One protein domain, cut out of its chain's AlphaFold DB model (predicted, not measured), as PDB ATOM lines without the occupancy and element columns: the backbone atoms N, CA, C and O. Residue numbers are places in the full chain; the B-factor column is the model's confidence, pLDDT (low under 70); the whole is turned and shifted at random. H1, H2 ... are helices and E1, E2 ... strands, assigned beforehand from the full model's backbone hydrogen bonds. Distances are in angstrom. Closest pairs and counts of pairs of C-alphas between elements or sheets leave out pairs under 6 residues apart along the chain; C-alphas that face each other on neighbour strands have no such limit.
ATOM      1  N   ARG A  12      49.383  15.435  12.968       93.62
ATOM      2  CA  ARG A  12      48.466  14.292  12.960       93.62
ATOM      3  C   ARG A  12      47.302  14.565  13.905       93.62
ATOM      4  O   ARG A  12      47.518  14.925  15.055       93.62
ATOM      5  N   GLY A  13      46.081  14.353  13.438       93.62
ATOM      6  CA  GLY A  13      44.865  14.490  14.227       93.62
ATOM      7  C   GLY A  13      44.117  13.180  14.417       93.62
ATOM      8  O   GLY A  13      44.196  12.272  13.585       93.62
ATOM      9  N   GLY A  14      43.356  13.107  15.503       93.06
ATOM     10  CA  GLY A  14      42.387  12.044  15.752       93.06
ATOM     11  C   GLY A  14      41.511  12.331  16.972       93.06
ATOM     12  O   GLY A  14      41.753  13.277  17.723       93.06
ATOM     13  N   ILE A  15      40.464  11.524  17.152       91.75
ATOM     14  CA  ILE A  15      39.471  11.701  18.225       91.75
ATOM     15  C   ILE A  15      40.058  11.365  19.601       91.75
ATOM     16  O   ILE A  15      39.836  12.068  20.588       91.75
ATOM     17  N   HIS A  16      40.813  10.273  19.669       84.94
ATOM     18  CA  HIS A  16      41.403   9.781  20.910       84.94
ATOM     19  C   HIS A  16      42.729  10.478  21.203       84.94
ATOM     20  O   HIS A  16      43.359  10.990  20.281       84.94
ATOM     21  N   PRO A  17      43.205  10.486  22.455       79.69
ATOM     22  CA  PRO A  17      44.601  10.804  22.710       79.69
ATOM     23  C   PRO A  17      45.510   9.843  21.919       79.69
ATOM     24  O   PRO A  17      45.133   8.691  21.666       79.69
ATOM     25  N   PRO A  18      46.707  10.289  21.510       79.50
ATOM     26  CA  PRO A  18      47.623   9.430  20.784       79.50
ATOM     27  C   PRO A  18      48.028   8.273  21.699       79.50
ATOM     28  O   PRO A  18      48.382   8.474  22.862       79.50
ATOM     29  N   ARG A  19      47.988   7.046  21.176       68.50
ATOM     30  CA  ARG A  19      48.506   5.884  21.902       68.50
ATOM     31  C   ARG A  19      50.026   5.995  21.955       68.50
ATOM     32  O   ARG A  19      50.701   5.693  20.975       68.50
ATOM     33  N   THR A  20      50.564   6.449  23.079       64.50
ATOM     34  CA  THR A  20      52.010   6.425  23.314       64.50
ATOM     35  C   THR A  20      52.441   5.045  23.778       64.50
ATOM     36  O   THR A  20      51.741   4.410  24.564       64.50
ATOM     37  N   SER A  21      53.611   4.593  23.336       60.62
ATOM     38  CA  SER A  21      54.145   3.271  23.686       60.62
ATOM     39  C   SER A  21      54.763   3.195  25.088       60.62
ATOM     40  O   SER A  21      55.374   2.180  25.438       60.62
ATOM     41  N   VAL A  22      54.599   4.252  25.893       51.31
ATOM     42  CA  VAL A  22      55.162   4.377  27.237       51.31
ATOM     43  C   VAL A  22      54.787   3.136  28.050       51.31
ATOM     44  O   VAL A  22      53.631   2.937  28.409       51.31
ATOM     45  N   ASN A  23      55.797   2.305  28.329       48.12
ATOM     46  CA  ASN A  23      55.729   1.060  29.102       48.12
ATOM     47  C   ASN A  23      55.115  -0.169  28.401       48.12
ATOM     48  O   ASN A  23      54.513  -1.017  29.062       48.12
ATOM     49  N   ARG A  24      55.305  -0.346  27.087       55.34
ATOM     50  CA  ARG A  24      54.986  -1.634  26.445       55.34
ATOM     51  C   ARG A  24      55.942  -2.742  26.928       55.34
ATOM     52  O   ARG A  24      57.163  -2.572  26.913       55.34
ATOM     53  N   ILE A  25      55.390  -3.885  27.347       49.31
ATOM     54  CA  ILE A  25      56.160  -5.106  27.648       49.31
ATOM     55  C   ILE A  25      56.938  -5.506  26.380       49.31
ATOM     56  O   ILE A  25      56.359  -5.544  25.296       49.31
ATOM     57  N   GLY A  26      58.247  -5.756  26.510       63.56
ATOM     58  CA  GLY A  26      59.152  -5.979  25.369       63.56
ATOM     59  C   GLY A  26      59.841  -4.717  24.830       63.56
ATOM     60  O   GLY A  26      60.325  -4.719  23.701       63.56
ATOM     61  N   GLY A  27      59.875  -3.632  25.614       63.59
ATOM     62  CA  GLY A  27      60.587  -2.406  25.251       63.59
ATOM     63  C   GLY A  27      62.090  -2.613  24.986       63.59
ATOM     64  O   GLY A  27      62.659  -3.644  25.353       63.59
ATOM     65  N   PRO A  28      62.762  -1.632  24.357       72.88
ATOM     66  CA  PRO A  28      64.153  -1.778  23.954       72.88
ATOM     67  C   PRO A  28      65.076  -2.127  25.130       72.88
ATOM     68  O   PRO A  28      64.986  -1.531  26.203       72.88
ATOM     69  N   SER A  29      65.987  -3.078  24.919       78.25
ATOM     70  CA  SER A  29      66.853  -3.618  25.974       78.25
ATOM     71  C   SER A  29      67.981  -2.671  26.406       78.25
ATOM     72  O   SER A  29      68.430  -2.742  27.548       78.25
ATOM     73  N   SER A  30      68.432  -1.757  25.536       88.00
ATOM     74  CA  SER A  30      69.523  -0.824  25.844       88.00
ATOM     75  C   SER A  30      69.024   0.532  26.357       88.00
ATOM     76  O   SER A  30      67.957   1.017  25.982       88.00
ATOM     77  N   ALA A  31      69.823   1.182  27.211       85.25
ATOM     78  CA  ALA A  31      69.517   2.519  27.726       85.25
ATOM     79  C   ALA A  31      69.345   3.557  26.600       85.25
ATOM     80  O   ALA A  31      68.384   4.322  26.631       85.25
ATOM     81  N   MET A  32      70.210   3.507  25.582       86.81
ATOM     82  CA  MET A  32      70.160   4.389  24.414       86.81
ATOM     83  C   MET A  32      68.845   4.245  23.642       86.81
ATOM     84  O   MET A  32      68.143   5.229  23.443       86.81
ATOM     85  N   ARG A  33      68.425   3.013  23.316       85.31
ATOM     86  CA  ARG A  33      67.158   2.802  22.601       85.31
ATOM     87  C   ARG A  33      65.935   3.189  23.432       85.31
ATOM     88  O   ARG A  33      64.936   3.640  22.884       85.31
ATOM     89  N   ARG A  34      65.988   3.045  24.764       84.50
ATOM     90  CA  ARG A  34      64.921   3.556  25.647       84.50
ATOM     91  C   ARG A  34      64.843   5.083  25.616       84.50
ATOM     92  O   ARG A  34      63.743   5.623  25.691       84.50
ATOM     93  N   GLN A  35      65.978   5.772  25.515       88.00
ATOM     94  CA  GLN A  35      66.012   7.224  25.351       88.00
ATOM     95  C   GLN A  35      65.462   7.642  23.982       88.00
ATOM     96  O   GLN A  35      64.585   8.499  23.941       88.00
ATOM     97  N   GLU A  36      65.894   6.998  22.896       88.56
ATOM     98  CA  GLU A  36      65.366   7.228  21.541       88.56
ATOM     99  C   GLU A  36      63.846   7.023  21.487       88.56
ATOM    100  O   GLU A  36      63.125   7.889  21.001       88.56
ATOM    101  N   GLN A  37      63.334   5.937  22.078       85.69
ATOM    102  CA  GLN A  37      61.892   5.680  22.146       85.69
ATOM    103  C   GLN A  37      61.141   6.778  22.910       85.69
ATOM    104  O   GLN A  37      60.060   7.187  22.497       85.69
ATOM    105  N   ARG A  38      61.707   7.286  24.014       85.62
ATOM    106  CA  ARG A  38      61.103   8.398  24.766       85.62
ATOM    107  C   ARG A  38      61.088   9.690  23.958       85.62
ATOM    108  O   ARG A  38      60.105  10.417  24.044       85.62
ATOM    109  N   ILE A  39      62.150   9.981  23.204       89.00
ATOM    110  CA  ILE A  39      62.193  11.137  22.296       89.00
ATOM    111  C   ILE A  39      61.092  10.984  21.246       89.00
ATOM    112  O   ILE A  39      60.251  11.868  21.123       89.00
ATOM    113  N   HIS A  40      61.012   9.821  20.601       87.19
ATOM    114  CA  HIS A  40      59.988   9.526  19.604       87.19
ATOM    115  C   HIS A  40      58.555   9.640  20.157       87.19
ATOM    116  O   HIS A  40      57.699  10.273  19.543       87.19
ATOM    117  N   ASP A  41      58.278   9.099  21.349       86.12
ATOM    118  CA  ASP A  41      56.964   9.229  21.996       86.12
ATOM    119  C   ASP A  41      56.625  10.705  22.295       86.12
ATOM    120  O   ASP A  41      55.475  11.127  22.146       86.12
ATOM    121  N   LYS A  42      57.617  11.513  22.701       88.19
ATOM    122  CA  LYS A  42      57.440  12.956  22.937       88.19
ATOM    123  C   LYS A  42      57.203  13.725  21.640       88.19
ATOM    124  O   LYS A  42      56.357  14.617  21.633       88.19
ATOM    125  N   GLU A  43      57.879  13.363  20.555       88.94
ATOM    126  CA  GLU A  43      57.633  13.919  19.221       88.94
ATOM    127  C   GLU A  43      56.229  13.578  18.720       88.94
ATOM    128  O   GLU A  43      55.526  14.465  18.238       88.94
ATOM    129  N   ILE A  44      55.777  12.328  18.890       87.12
ATOM    130  CA  ILE A  44      54.402  11.924  18.563       87.12
ATOM    131  C   ILE A  44      53.409  12.797  19.325       87.12
ATOM    132  O   ILE A  44      52.488  13.335  18.716       87.12
ATOM    133  N   LEU A  45      53.595  12.961  20.637       87.69
ATOM    134  CA  LEU A  45      52.719  13.794  21.463       87.69
ATOM    135  C   LEU A  45      52.712  15.259  21.007       87.69
ATOM    136  O   LEU A  45      51.644  15.860  20.927       87.69
ATOM    137  N   ALA A  46      53.874  15.831  20.686       88.75
ATOM    138  CA  ALA A  46      53.995  17.222  20.241       88.75
ATOM    139  C   ALA A  46      53.373  17.469  18.850       88.75
ATOM    140  O   ALA A  46      52.817  18.545  18.576       88.75
ATOM    141  N   ASN A  47      53.446  16.459  17.979       90.75
ATOM    142  CA  ASN A  47      52.915  16.480  16.617       90.75
ATOM    143  C   ASN A  47      51.476  15.960  16.513       90.75
ATOM    144  O   ASN A  47      50.936  15.898  15.406       90.75
ATOM    145  N   TYR A  48      50.847  15.613  17.637       92.81
ATOM    146  CA  TYR A  48      49.462  15.175  17.677       92.81
ATOM    147  C   TYR A  48      48.522  16.294  18.121       92.81
ATOM    148  O   TYR A  48      48.804  17.038  19.059       92.81
ATOM    149  N   VAL A  49      47.367  16.384  17.472       94.62
ATOM    150  CA  VAL A  49      46.282  17.287  17.849       94.62
ATOM    151  C   VAL A  49      45.028  16.460  18.074       94.62
ATOM    152  O   VAL A  49      44.492  15.855  17.148       94.62
ATOM    153  N   GLN A  50      44.534  16.445  19.311       94.12
ATOM    154  CA  GLN A  50      43.222  15.870  19.572       94.12
ATOM    155  C   GLN A  50      42.156  16.751  18.917       94.12
ATOM    156  O   GLN A  50      42.136  17.970  19.114       94.12
ATOM    157  N   LEU A  51      41.301  16.136  18.104       95.38
ATOM    158  CA  LEU A  51      40.280  16.864  17.366       95.38
ATOM    159  C   LEU A  51      39.217  17.413  18.311       95.38
ATOM    160  O   LEU A  51      38.761  16.742  19.234       95.38
ATOM    161  N   LYS A  52      38.819  18.649  18.036       95.19
ATOM    162  CA  LYS A  52      37.753  19.373  18.713       95.19
ATOM    163  C   LYS A  52      37.101  20.326  17.707       95.19
ATOM    164  O   LYS A  52      37.695  20.575  16.651       95.19
ATOM    165  N   PRO A  53      35.913  20.869  18.008       96.00
ATOM    166  CA  PRO A  53      35.358  21.953  17.214       96.00
ATOM    167  C   PRO A  53      36.370  23.092  17.026       96.00
ATOM    168  O   PRO A  53      37.178  23.381  17.913       96.00
ATOM    169  N   ASN A  54      36.307  23.725  15.859       95.50
ATOM    170  CA  ASN A  54      37.198  24.758  15.336       95.50
ATOM    171  C   ASN A  54      38.608  24.306  14.893       95.50
ATOM    172  O   ASN A  54      39.373  25.134  14.401       95.50
ATOM    173  N   THR A  55      38.965  23.021  15.002       96.81
ATOM    174  CA  THR A  55      40.233  22.508  14.447       96.81
ATOM    175  C   THR A  55      40.193  22.471  12.913       96.81
ATOM    176  O   THR A  55      39.225  21.971  12.334       96.81
ATOM    177  N   LEU A  56      41.260  22.950  12.263       97.31
ATOM    178  CA  LEU A  56      41.452  22.884  10.810       97.31
ATOM    179  C   LEU A  56      41.989  21.521  10.369       97.31
ATOM    180  O   LEU A  56      43.047  21.079  10.815       97.31
ATOM    181  N   VAL A  57      41.289  20.871   9.449       97.19
ATOM    182  CA  VAL A  57      41.657  19.575   8.877       97.19
ATOM    183  C   VAL A  57      41.623  19.606   7.359       97.19
ATOM    184  O   VAL A  57      40.948  20.433   6.751       97.19
ATOM    185  N   ILE A  58      42.341  18.674   6.741       96.31
ATOM    186  CA  ILE A  58      42.315  18.486   5.292       96.31
ATOM    187  C   ILE A  58      41.294  17.416   4.927       96.31
ATOM    188  O   ILE A  58      41.374  16.287   5.417       96.31
ATOM    189  N   TRP A  59      40.409  17.737   3.986       95.12
ATOM    190  CA  TRP A  59      39.590  16.755   3.285       95.12
ATOM    191  C   TRP A  59      39.587  17.047   1.787       95.12
ATOM    192  O   TRP A  59      39.437  18.193   1.386       95.12
ATOM    193  N   ASP A  60      39.813  16.018   0.965       93.50
ATOM    194  CA  ASP A  60      39.937  16.133  -0.499       93.50
ATOM    195  C   ASP A  60      40.785  17.338  -0.959       93.50
ATOM    196  O   ASP A  60      40.385  18.137  -1.801       93.50
ATOM    197  N   ARG A  61      41.978  17.483  -0.360       94.56
ATOM    198  CA  ARG A  61      42.952  18.559  -0.647       94.56
ATOM    199  C   ARG A  61      42.463  19.976  -0.344       94.56
ATOM    200  O   ARG A  61      43.123  20.931  -0.736       94.56
ATOM    201  N   GLN A  62      41.356  20.127   0.367       95.12
ATOM    202  CA  GLN A  62      40.829  21.418   0.783       95.12
ATOM    203  C   GLN A  62      40.834  21.553   2.312       95.12
ATOM    204  O   GLN A  62      40.753  20.544   3.026       95.12
ATOM    205  N   PRO A  63      40.958  22.788   2.825       96.31
ATOM    206  CA  PRO A  63      40.885  23.074   4.249       96.31
ATOM    207  C   PRO A  63      39.427  23.113   4.730       96.31
ATOM    208  O   PRO A  63      38.571  23.776   4.146       96.31
ATOM    209  N   TYR A  64      39.156  22.434   5.840       97.38
ATOM    210  CA  TYR A  64      37.864  22.449   6.516       97.38
ATOM    211  C   TYR A  64      38.044  22.708   8.008       97.38
ATOM    212  O   TYR A  64      38.969  22.185   8.626       97.38
ATOM    213  N   ARG A  65      37.118  23.447   8.619       97.25
ATOM    214  CA  ARG A  65      36.979  23.528  10.075       97.25
ATOM    215  C   ARG A  65      35.979  22.497  10.565       97.25
ATOM    216  O   ARG A  65      34.871  22.383  10.043       97.25
ATOM    217  N   ILE A  66      36.357  21.767  11.604       97.06
ATOM    218  CA  ILE A  66      35.437  20.879  12.312       97.06
ATOM    219  C   ILE A  66      34.422  21.740  13.062       97.06
ATOM    220  O   ILE A  66      34.817  22.547  13.899       97.06
ATOM    221  N   ILE A  67      33.129  21.550  12.813       97.12
ATOM    222  CA  ILE A  67      32.073  22.227  13.584       97.12
ATOM    223  C   ILE A  67      31.465  21.304  14.636       97.12
ATOM    224  O   ILE A  67      31.172  21.746  15.743       97.12
ATOM    225  N   GLU A  68      31.358  20.012  14.330       96.69
ATOM    226  CA  GLU A  68      30.775  19.022  15.228       96.69
ATOM    227  C   GLU A  68      31.495  17.679  15.096       96.69
ATOM    228  O   GLU A  68      31.877  17.251  14.000       96.69
ATOM    229  N   LEU A  69      31.667  17.022  16.242       96.25
ATOM    230  CA  LEU A  69      32.136  15.650  16.369       96.25
ATOM    231  C   LEU A  69      31.158  14.921  17.277       96.25
ATOM    232  O   LEU A  69      31.014  15.294  18.441       96.25
ATOM    233  N   ALA A  70      30.517  13.881  16.760       95.12
ATOM    234  CA  ALA A  70      29.560  13.100  17.529       95.12
ATOM    235  C   ALA A  70      29.817  11.607  17.345       95.12
ATOM    236  O   ALA A  70      29.944  11.115  16.223       95.12
ATOM    237  N   GLU A  71      29.883  10.875  18.453       93.50
ATOM    238  CA  GLU A  71      29.896   9.419  18.401       93.50
ATOM    239  C   GLU A  71      28.515   8.914  17.993       93.50
ATOM    240  O   GLU A  71      27.495   9.378  18.505       93.50
ATOM    241  N   ARG A  72      28.469   7.958  17.063       92.31
ATOM    242  CA  ARG A  72      27.197   7.384  16.642       92.31
ATOM    243  C   ARG A  72      26.747   6.319  17.658       92.31
ATOM    244  O   ARG A  72      27.529   5.402  17.931       92.31
ATOM    245  N   PRO A  73      25.499   6.394  18.164       92.38
ATOM    246  CA  PRO A  73      24.942   5.395  19.076       92.38
ATOM    247  C   PRO A  73      25.099   3.962  18.550       92.38
ATOM    248  O   PRO A  73      25.004   3.736  17.341       92.38
ATOM    249  N   HIS A  74      25.361   3.007  19.449       88.94
ATOM    250  CA  HIS A  74      25.697   1.616  19.102       88.94
ATOM    251  C   HIS A  74      24.619   0.899  18.283       88.94
ATOM    252  O   HIS A  74      24.935   0.081  17.428       88.94
ATOM    253  N   ASP A  75      23.355   1.210  18.538       89.31
ATOM    254  CA  ASP A  75      22.175   0.692  17.843       89.31
ATOM    255  C   ASP A  75      22.039   1.219  16.409       89.31
ATOM    256  O   ASP A  75      21.359   0.617  15.583       89.31
ATOM    257  N   LEU A  76      22.714   2.326  16.093       90.62
ATOM    258  CA  LEU A  76      22.681   2.951  14.777       90.62
ATOM    259  C   LEU A  76      23.917   2.629  13.937       90.62
ATOM    260  O   LEU A  76      24.105   3.253  12.889       90.62
ATOM    261  N   TRP A  77      24.786   1.713  14.364       91.00
ATOM    262  CA  TRP A  77      25.926   1.294  13.553       91.00
ATOM    263  C   TRP A  77      25.418   0.590  12.291       91.00
ATOM    264  O   TRP A  77      24.697  -0.394  12.355       91.00
ATOM    265  N   GLY A  78      25.776   1.111  11.115       89.75
ATOM    266  CA  GLY A  78      25.457   0.429   9.857       89.75
ATOM    267  C   GLY A  78      26.313  -0.826   9.658       89.75
ATOM    268  O   GLY A  78      27.408  -0.919  10.220       89.75
ATOM    269  N   ASP A  79      25.874  -1.724   8.772       92.00
ATOM    270  CA  ASP A  79      26.477  -3.044   8.510       92.00
ATOM    271  C   ASP A  79      27.999  -3.014   8.347       92.00
ATOM    272  O   ASP A  79      28.721  -3.853   8.880       92.00
ATOM    273  N   LYS A  80      28.523  -1.997   7.654       90.12
ATOM    274  CA  LYS A  80      29.966  -1.830   7.445       90.12
ATOM    275  C   LYS A  80      30.747  -1.705   8.759       90.12
ATOM    276  O   LYS A  80      31.867  -2.203   8.847       90.12
ATOM    277  N   HIS A  81      30.210  -0.997   9.750       90.56
ATOM    278  CA  HIS A  81      30.881  -0.797  11.037       90.56
ATOM    279  C   HIS A  81      30.694  -2.004  11.954       90.56
ATOM    280  O   HIS A  81      31.661  -2.411  12.593       90.56
ATOM    281  N   GLU A  82      29.510  -2.622  11.937       93.00
ATOM    282  CA  GLU A  82      29.257  -3.890  12.633       93.00
ATOM    283  C   GLU A  82      30.194  -4.998  12.139       93.00
ATOM    284  O   GLU A  82      30.874  -5.641  12.936       93.00
ATOM    285  N   MET A  83      30.342  -5.148  10.820       93.62
ATOM    286  CA  MET A  83      31.268  -6.112  10.226       93.62
ATOM    287  C   MET A  83      32.722  -5.830  10.627       93.62
ATOM    288  O   MET A  83      33.446  -6.751  10.992       93.62
ATOM    289  N   ARG A  84      33.164  -4.563  10.626       92.50
ATOM    290  CA  ARG A  84      34.525  -4.213  11.079       92.50
ATOM    291  C   ARG A  84      34.749  -4.535  12.555       92.50
ATOM    292  O   ARG A  84      35.861  -4.924  12.909       92.50
ATOM    293  N   TYR A  85      33.731  -4.368  13.396       94.25
ATOM    294  CA  TYR A  85      33.805  -4.741  14.804       94.25
ATOM    295  C   TYR A  85      33.884  -6.263  14.975       94.25
ATOM    296  O   TYR A  85      34.748  -6.743  15.705       94.25
ATOM    297  N   ALA A  86      33.074  -7.027  14.236       93.81
ATOM    298  CA  ALA A  86      33.150  -8.489  14.215       93.81
ATOM    299  C   ALA A  86      34.541  -8.981  13.778       93.81
ATOM    300  O   ALA A  86      35.152  -9.786  14.475       93.81
ATOM    301  N   THR A  87      35.110  -8.416  12.707       93.94
ATOM    302  CA  THR A  87      36.486  -8.727  12.281       93.94
ATOM    303  C   THR A  87      37.520  -8.385  13.359       93.94
ATOM    304  O   THR A  87      38.500  -9.109  13.528       93.94
ATOM    305  N   ALA A  88      37.332  -7.291  14.104       91.19
ATOM    306  CA  ALA A  88      38.227  -6.937  15.206       91.19
ATOM    307  C   ALA A  88      38.158  -7.955  16.358       91.19
ATOM    308  O   ALA A  88      39.197  -8.282  16.934       91.19
ATOM    309  N   LEU A  89      36.966  -8.482  16.659       94.25
ATOM    310  CA  LEU A  89      36.783  -9.563  17.630       94.25
ATOM    311  C   LEU A  89      37.443 -10.861  17.158       94.25
ATOM    312  O   LEU A  89      38.247 -11.415  17.896       94.25
ATOM    313  N   GLU A  90      37.196 -11.288  15.918       94.12
ATOM    314  CA  GLU A  90      37.822 -12.488  15.337       94.12
ATOM    315  C   GLU A  90      39.354 -12.406  15.348       94.12
ATOM    316  O   GLU A  90      40.048 -13.380  15.649       94.12
ATOM    317  N   HIS A  91      39.899 -11.230  15.026       91.88
ATOM    318  CA  HIS A  91      41.337 -10.998  15.072       91.88
ATOM    319  C   HIS A  91      41.882 -11.109  16.501       91.88
ATOM    320  O   HIS A  91      42.942 -11.703  16.700       91.88
ATOM    321  N   TRP A  92      41.177 -10.551  17.491       92.69
ATOM    322  CA  TRP A  92      41.567 -10.674  18.896       92.69
ATOM    323  C   TRP A  92      41.460 -12.121  19.388       92.69
ATOM    324  O   TRP A  92      42.382 -12.590  20.045       92.69
ATOM    325  N   ASP A  93      40.411 -12.856  19.013       93.50
ATOM    326  CA  ASP A  93      40.240 -14.267  19.381       93.50
ATOM    327  C   ASP A  93      41.384 -15.136  18.820       93.50
ATOM    328  O   ASP A  93      41.864 -16.050  19.491       93.50
ATOM    329  N   ARG A  94      41.874 -14.829  17.607       94.50
ATOM    330  CA  ARG A  94      43.024 -15.520  16.996       94.50
ATOM    331  C   ARG A  94      44.365 -15.115  17.615       94.50
ATOM    332  O   ARG A  94      45.249 -15.961  17.752       94.50
ATOM    333  N   TYR A  95      44.530 -13.838  17.954       90.25
ATOM    334  CA  TYR A  95      45.774 -13.282  18.489       90.25
ATOM    335  C   TYR A  95      45.493 -12.367  19.691       90.25
ATOM    336  O   TYR A  95      45.539 -11.137  19.550       90.25
ATOM    337  N   PRO A  96      45.226 -12.939  20.881       85.88
ATOM    338  CA  PRO A  96      44.853 -12.149  22.046       85.88
ATOM    339  C   PRO A  96      45.998 -11.230  22.469       85.88
ATOM    340  O   PRO A  96      47.061 -11.676  22.908       85.88
ATOM    341  N   HIS A  97      45.787  -9.922  22.342       79.69
ATOM    342  CA  HIS A  97      46.725  -8.917  22.822       79.69
ATOM    343  C   HIS A  97      45.971  -7.723  23.406       79.69
ATOM    344  O   HIS A  97      45.185  -7.078  22.713       79.69
ATOM    345  N   GLY A  98      46.242  -7.414  24.677       80.44
ATOM    346  CA  GLY A  98      45.522  -6.377  25.416       80.44
ATOM    347  C   GLY A  98      44.088  -6.781  25.764       80.44
ATOM    348  O   GLY A  98      43.728  -7.958  25.721       80.44
ATOM    349  N   GLU A  99      43.278  -5.790  26.128       84.38
ATOM    350  CA  GLU A  99      41.864  -5.979  26.462       84.38
ATOM    351  C   GLU A  99      41.053  -6.398  25.232       84.38
ATOM    352  O   GLU A  99      41.330  -5.971  24.105       84.38
ATOM    353  N   ARG A 100      40.048  -7.248  25.456       89.44
ATOM    354  CA  ARG A 100      39.108  -7.644  24.407       89.44
ATOM    355  C   ARG A 100      38.359  -6.399  23.920       89.44
ATOM    356  O   ARG A 100      37.895  -5.632  24.760       89.44
ATOM    357  N   PRO A 101      38.213  -6.182  22.600       89.44
ATOM    358  CA  PRO A 101      37.468  -5.040  22.094       89.44
ATOM    359  C   PRO A 101      36.032  -5.034  22.626       89.44
ATOM    360  O   PRO A 101      35.305  -6.012  22.467       89.44
ATOM    361  N   GLU A 102      35.618  -3.916  23.211       91.56
ATOM    362  CA  GLU A 102      34.226  -3.646  23.563       91.56
ATOM    363  C   GLU A 102      33.697  -2.528  22.667       91.56
ATOM    364  O   GLU A 102      34.438  -1.599  22.345       91.56
ATOM    365  N   LYS A 103      32.413  -2.561  22.279       89.00
ATOM    366  CA  LYS A 103      31.838  -1.544  21.374       89.00
ATOM    367  C   LYS A 103      32.086  -0.105  21.854       89.00
ATOM    368  O   LYS A 103      32.432   0.745  21.039       89.00
ATOM    369  N   ALA A 104      31.988   0.129  23.164       88.06
ATOM    370  CA  ALA A 104      32.156   1.448  23.777       88.06
ATOM    371  C   ALA A 104      33.601   1.984  23.727       88.06
ATOM    372  O   ALA A 104      33.826   3.193  23.679       88.06
ATOM    373  N   THR A 105      34.601   1.102  23.761       86.44
ATOM    374  CA  THR A 105      36.020   1.484  23.869       86.44
ATOM    375  C   THR A 105      36.806   1.213  22.591       86.44
ATOM    376  O   THR A 105      37.911   1.739  22.422       86.44
ATOM    377  N   TRP A 106      36.229   0.456  21.656       89.69
ATOM    378  CA  TRP A 106      36.839   0.120  20.380       89.69
ATOM    379  C   TRP A 106      37.167   1.379  19.575       89.69
ATOM    380  O   TRP A 106      36.338   2.266  19.370       89.69
ATOM    381  N   ASP A 107      38.407   1.473  19.111       87.19
ATOM    382  CA  ASP A 107      38.942   2.642  18.410       87.19
ATOM    383  C   ASP A 107      38.388   2.785  16.981       87.19
ATOM    384  O   ASP A 107      38.457   3.857  16.385       87.19
ATOM    385  N   GLY A 108      37.813   1.719  16.421       90.44
ATOM    386  CA  GLY A 108      37.168   1.724  15.109       90.44
ATOM    387  C   GLY A 108      35.711   2.198  15.100       90.44
ATOM    388  O   GLY A 108      35.094   2.184  14.030       90.44
ATOM    389  N   ARG A 109      35.157   2.606  16.249       93.00
ATOM    390  CA  ARG A 109      33.746   2.997  16.379       93.00
ATOM    391  C   ARG A 109      33.365   4.175  15.469       93.00
ATOM    392  O   ARG A 109      34.196   5.055  15.241       93.00
ATOM    393  N   PRO A 110      32.142   4.203  14.917       95.12
ATOM    394  CA  PRO A 110      31.708   5.242  13.993       95.12
ATOM    395  C   PRO A 110      31.530   6.600  14.678       95.12
ATOM    396  O   PRO A 110      30.798   6.737  15.657       95.12
ATOM    397  N   TYR A 111      32.147   7.618  14.088       94.75
ATOM    398  CA  TYR A 111      31.983   9.029  14.412       94.75
ATOM    399  C   TYR A 111      31.392   9.776  13.221       94.75
ATOM    400  O   TYR A 111      31.724   9.509  12.061       94.75
ATOM    401  N   VAL A 112      30.524  10.730  13.536       95.81
ATOM    402  CA  VAL A 112      30.040  11.758  12.624       95.81
ATOM    403  C   VAL A 112      30.984  12.948  12.724       95.81
ATOM    404  O   VAL A 112      31.216  13.483  13.810       95.81
ATOM    405  N   PHE A 113      31.528  13.348  11.582       96.69
ATOM    406  CA  PHE A 113      32.360  14.533  11.428       96.69
ATOM    407  C   PHE A 113      31.584  15.532  10.584       96.69
ATOM    408  O   PHE A 113      31.260  15.240   9.430       96.69
ATOM    409  N   VAL A 114      31.287  16.697  11.146       97.56
ATOM    410  CA  VAL A 114      30.679  17.791  10.390       97.56
ATOM    411  C   VAL A 114      31.749  18.838  10.125       97.56
ATOM    412  O   VAL A 114      32.369  19.365  11.054       97.56
ATOM    413  N   LEU A 115      31.998  19.090   8.844       97.81
ATOM    414  CA  LEU A 115      33.108  19.889   8.347       97.81
ATOM    415  C   LEU A 115      32.581  21.093   7.564       97.81
ATOM    416  O   LEU A 115      31.861  20.931   6.582       97.81
ATOM    417  N   GLN A 116      32.976  22.297   7.953       97.50
ATOM    418  CA  GLN A 116      32.690  23.527   7.219       97.50
ATOM    419  C   GLN A 116      33.903  23.901   6.359       97.50
ATOM    420  O   GLN A 116      35.004  23.950   6.910       97.50
ATOM    421  N   PRO A 117      33.756  24.187   5.053       96.38
ATOM    422  CA  PRO A 117      34.845  24.756   4.260       96.38
ATOM    423  C   PRO A 117      35.430  26.008   4.930       96.38
ATOM    424  O   PRO A 117      34.684  26.909   5.335       96.38
ATOM    425  N   ASP A 118      36.755  26.061   5.087       94.75
ATOM    426  CA  ASP A 118      37.383  27.182   5.788       94.75
ATOM    427  C   ASP A 118      37.209  28.500   5.016       94.75
ATOM    428  O   ASP A 118      37.239  28.537   3.787       94.75
ATOM    429  N   GLY A 119      36.964  29.591   5.745       89.94
ATOM    430  CA  GLY A 119      36.693  30.912   5.168       89.94
ATOM    431  C   GLY A 119      35.341  31.064   4.456       89.94
ATOM    432  O   GLY A 119      35.045  32.147   3.955       89.94
ATOM    433  N   LYS A 120      34.495  30.024   4.420       92.38
ATOM    434  CA  LYS A 120      33.212  30.047   3.701       92.38
ATOM    435  C   LYS A 120      32.047  29.565   4.574       92.38
ATOM    436  O   LYS A 120      31.520  28.474   4.360       92.38
ATOM    437  N   PRO A 121      31.592  30.371   5.549       90.31
ATOM    438  CA  PRO A 121      30.603  29.946   6.548       90.31
ATOM    439  C   PRO A 121      29.201  29.675   5.981       90.31
ATOM    440  O   PRO A 121      28.397  29.022   6.636       90.31
ATOM    441  N   HIS A 122      28.892  30.182   4.785       92.44
ATOM    442  CA  HIS A 122      27.585  30.006   4.143       92.44
ATOM    443  C   HIS A 122      27.515  28.792   3.209       92.44
ATOM    444  O   HIS A 122      26.427  28.441   2.752       92.44
ATOM    445  N   GLU A 123      28.651  28.159   2.895       93.44
ATOM    446  CA  GLU A 123      28.637  26.925   2.110       93.44
ATOM    447  C   GLU A 123      28.059  25.771   2.936       93.44
ATOM    448  O   GLU A 123      28.118  25.764   4.165       93.44
ATOM    449  N   LYS A 124      27.472  24.784   2.257       94.94
ATOM    450  CA  LYS A 124      26.867  23.635   2.931       94.94
ATOM    451  C   LYS A 124      27.951  22.830   3.670       94.94
ATOM    452  O   LYS A 124      28.914  22.418   3.019       94.94
ATOM    453  N   PRO A 125      27.777  22.528   4.971       96.38
ATOM    454  CA  PRO A 125      28.689  21.648   5.683       96.38
ATOM    455  C   PRO A 125      28.738  20.254   5.051       96.38
ATOM    456  O   PRO A 125      27.729  19.700   4.597       96.38
ATOM    457  N   LEU A 126      29.921  19.659   5.067       96.81
ATOM    458  CA  LEU A 126      30.154  18.285   4.676       96.81
ATOM    459  C   LEU A 126      29.968  17.375   5.895       96.81
ATOM    460  O   LEU A 126      30.667  17.505   6.897       96.81
ATOM    461  N   HIS A 127      29.034  16.431   5.796       96.44
ATOM    462  CA  HIS A 127      28.783  15.430   6.829       96.44
ATOM    463  C   HIS A 127      29.438  14.110   6.428       96.44
ATOM    464  O   HIS A 127      29.056  13.496   5.431       96.44
ATOM    465  N   LEU A 128      30.417  13.667   7.210       95.44
ATOM    466  CA  LEU A 128      31.141  12.420   6.995       95.44
ATOM    467  C   LEU A 128      30.882  11.453   8.141       95.44
ATOM    468  O   LEU A 128      30.711  11.853   9.290       95.44
ATOM    469  N   ILE A 129      30.905  10.162   7.823       94.50
ATOM    470  CA  ILE A 129      30.861   9.091   8.816       94.50
ATOM    471  C   ILE A 129      32.097   8.228   8.615       94.50
ATOM    472  O   ILE A 129      32.305   7.663   7.539       94.50
ATOM    473  N   GLY A 130      32.922   8.138   9.651       92.62
ATOM    474  CA  GLY A 130      34.183   7.409   9.616       92.62
ATOM    475  C   GLY A 130      34.529   6.809  10.974       92.62
ATOM    476  O   GLY A 130      33.872   7.114  11.964       92.62
ATOM    477  N   PRO A 131      35.546   5.940  11.050       93.12
ATOM    478  CA  PRO A 131      35.978   5.383  12.326       93.12
ATOM    479  C   PRO A 131      36.660   6.452  13.197       93.12
ATOM    480  O   PRO A 131      37.324   7.350  12.677       93.12
ATOM    481  N   ALA A 132      36.573   6.321  14.520       91.81
ATOM    482  CA  ALA A 132      37.190   7.247  15.474       91.81
ATOM    483  C   ALA A 132      38.728   7.289  15.364       91.81
ATOM    484  O   ALA A 132      39.351   8.329  15.592       91.81
ATOM    485  N   ASN A 133      39.344   6.178  14.948       90.56
ATOM    486  CA  ASN A 133      40.773   6.075  14.652       90.56
ATOM    487  C   ASN A 133      41.175   6.569  13.249       90.56
ATOM    488  O   ASN A 133      42.317   6.339  12.835       90.56
ATOM    489  N   HIS A 134      40.282   7.240  12.510       92.38
ATOM    490  CA  HIS A 134      40.643   7.852  11.233       92.38
ATOM    491  C   HIS A 134      41.785   8.867  11.432       92.38
ATOM    492  O   HIS A 134      41.648   9.780  12.252       92.38
ATOM    493  N   PRO A 135      42.915   8.728  10.715       91.81
ATOM    494  CA  PRO A 135      44.010   9.679  10.814       91.81
ATOM    495  C   PRO A 135      43.674  10.942  10.018       91.81
ATOM    496  O   PRO A 135      43.523  10.886   8.802       91.81
ATOM    497  N   TRP A 136      43.619  12.083  10.698       94.94
ATOM    498  CA  TRP A 136      43.418  13.383  10.061       94.94
ATOM    499  C   TRP A 136      44.748  14.109   9.877       94.94
ATOM    500  O   TRP A 136      45.625  14.033  10.737       94.94
ATOM    501  N   ASN A 137      44.889  14.847   8.779       95.75
ATOM    502  CA  ASN A 137      45.942  15.850   8.647       95.75
ATOM    503  C   ASN A 137      45.385  17.176   9.162       95.75
ATOM    504  O   ASN A 137      44.385  17.665   8.636       95.75
ATOM    505  N   VAL A 138      46.009  17.718  10.202       96.94
ATOM    506  CA  VAL A 138      45.618  18.969  10.853       96.94
ATOM    507  C   VAL A 138      46.513  20.080  10.336       96.94
ATOM    508  O   VAL A 138      47.741  19.984  10.434       96.94
ATOM    509  N   LEU A 139      45.891  21.117   9.783       96.88
ATOM    510  CA  LEU A 139      46.596  22.275   9.250       96.88
ATOM    511  C   LEU A 139      46.960  23.265  10.367       96.88
ATOM    512  O   LEU A 139      46.235  23.364  11.362       96.88
ATOM    513  N   PRO A 140      48.059  24.020  10.209       95.00
ATOM    514  CA  PRO A 140      48.255  25.256  10.960       95.00
ATOM    515  C   PRO A 140      47.187  26.303  10.592       95.00
ATOM    516  O   PRO A 140      46.541  26.197   9.554       95.00
ATOM    517  N   GLU A 141      47.024  27.344  11.415       92.25
ATOM    518  CA  GLU A 141      46.082  28.446  11.118       92.25
ATOM    519  C   GLU A 141      46.495  29.271   9.890       92.25
ATOM    520  O   GLU A 141      45.642  29.803   9.187       92.25
ATOM    521  N   HIS A 142      47.797  29.361   9.607       93.31
ATOM    522  CA  HIS A 142      48.315  29.985   8.394       93.31
ATOM    523  C   HIS A 142      48.808  28.890   7.458       93.31
ATOM    524  O   HIS A 142      49.789  28.218   7.768       93.31
ATOM    525  N   TYR A 143      48.125  28.714   6.333       95.25
ATOM    526  CA  TYR A 143      48.432  27.683   5.349       95.25
ATOM    527  C   TYR A 143      48.384  28.264   3.936       95.25
ATOM    528  O   TYR A 143      47.710  29.262   3.671       95.25
ATOM    529  N   MET A 144      49.108  27.632   3.015       94.50
ATOM    530  CA  MET A 144      49.108  28.028   1.607       94.50
ATOM    531  C   MET A 144      48.001  27.331   0.807       94.50
ATOM    532  O   MET A 144      47.768  26.132   0.954       94.50
TER     533      MET A 144
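This is residues 12 to 144 of the 252 residues of an uncharacterized protein of Streptomyces sp. SID8352 (UniProt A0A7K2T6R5). A curled sheet, E3 E4 E5 E6, stands face to face with a small sheet, E2 E1 E7, their strands crossed, as a small, strongly twisted sandwich. From this body two long helices reach out like the prongs of a fork, well separated: H1 leads into the small sheet at E2, and H2 only grazes the larger one with its residues 80 to 84. The 133 printed residues hold two named helices and seven named strands, in the order E1 H1 E2 E3 E4 H2 E5 E6 E7, a mixed class. The larger sheet is antiparallel and the small one mixed. The whole is loose, with a radius of gyration of the C-alphas of 17.8 A, and flat, spanning 56 by 39 by 19 A.

In the larger sheet, E3 is residues 56 to 59, E4 residues 62 to 71 and 24.0 A long, E5 residues 110 to 117 and 22.0 A, and E6 residues 126 to 131 and 16.1 A. E4 bends by 67 degrees at residue 67. The small sheet has E1, residues 12 to 14, E2, residues 48 to 50, and E7, residues 136 to 138. H1 is residues 31 to 46, 22.7 A, and H2 residues 79 to 94, 22.4 A. C-alpha 12 is at (48.466, 14.292, 12.960), C-alpha 31 at (69.517, 2.519, 27.726) and C-alpha 138 at (45.618, 18.969, 10.853).

The order E3 E4 E5 E6 has E3 and E6 as edge strands. E3 and E4 form a hairpin, with N 57 and O 64 at 2.8 A. Between the antiparallel E4 and E5, N 65 and O 116 are 2.8 A apart. E5 and E6 form a hairpin, with N 113 and O 128 at 2.9 A. The parts of the two sheets that face each other are 9.2 A centre to centre; the closest C-alphas of E3 and E7 are those of Val 57 and Val 138, at 4.5 A. E1 is parallel to E2, with N 49 and O 12 at 2.8 A, and antiparallel to E7, with N 13 and O 136 at 2.8 A. E1, H1 and E2 form a strand-helix-strand unit, two parallel neighbour strands with a helix between, its crossover right-handed. H1 is only just not on the small sheet, with 4 pairs of C-alphas within 10 A. The closest C-alphas of H2 and E5 are those of His 81 and Pro 110, at 6.8 A. H1 and H2 are apart. Each O i to N i+4 pair of H1 and H2 is within hydrogen-bond range.

The C-alphas of Ser 30 and His 122, the two farthest apart, are 56.4 A from each other. The printed part has no cut. The links E1 to H1 and H2 to E5 are long, and residues 93 to 99, of which 93 and 94 belong to H2, stand free. The mean pLDDT of the printed part is 89.5; residues 19 to 27 are under 70.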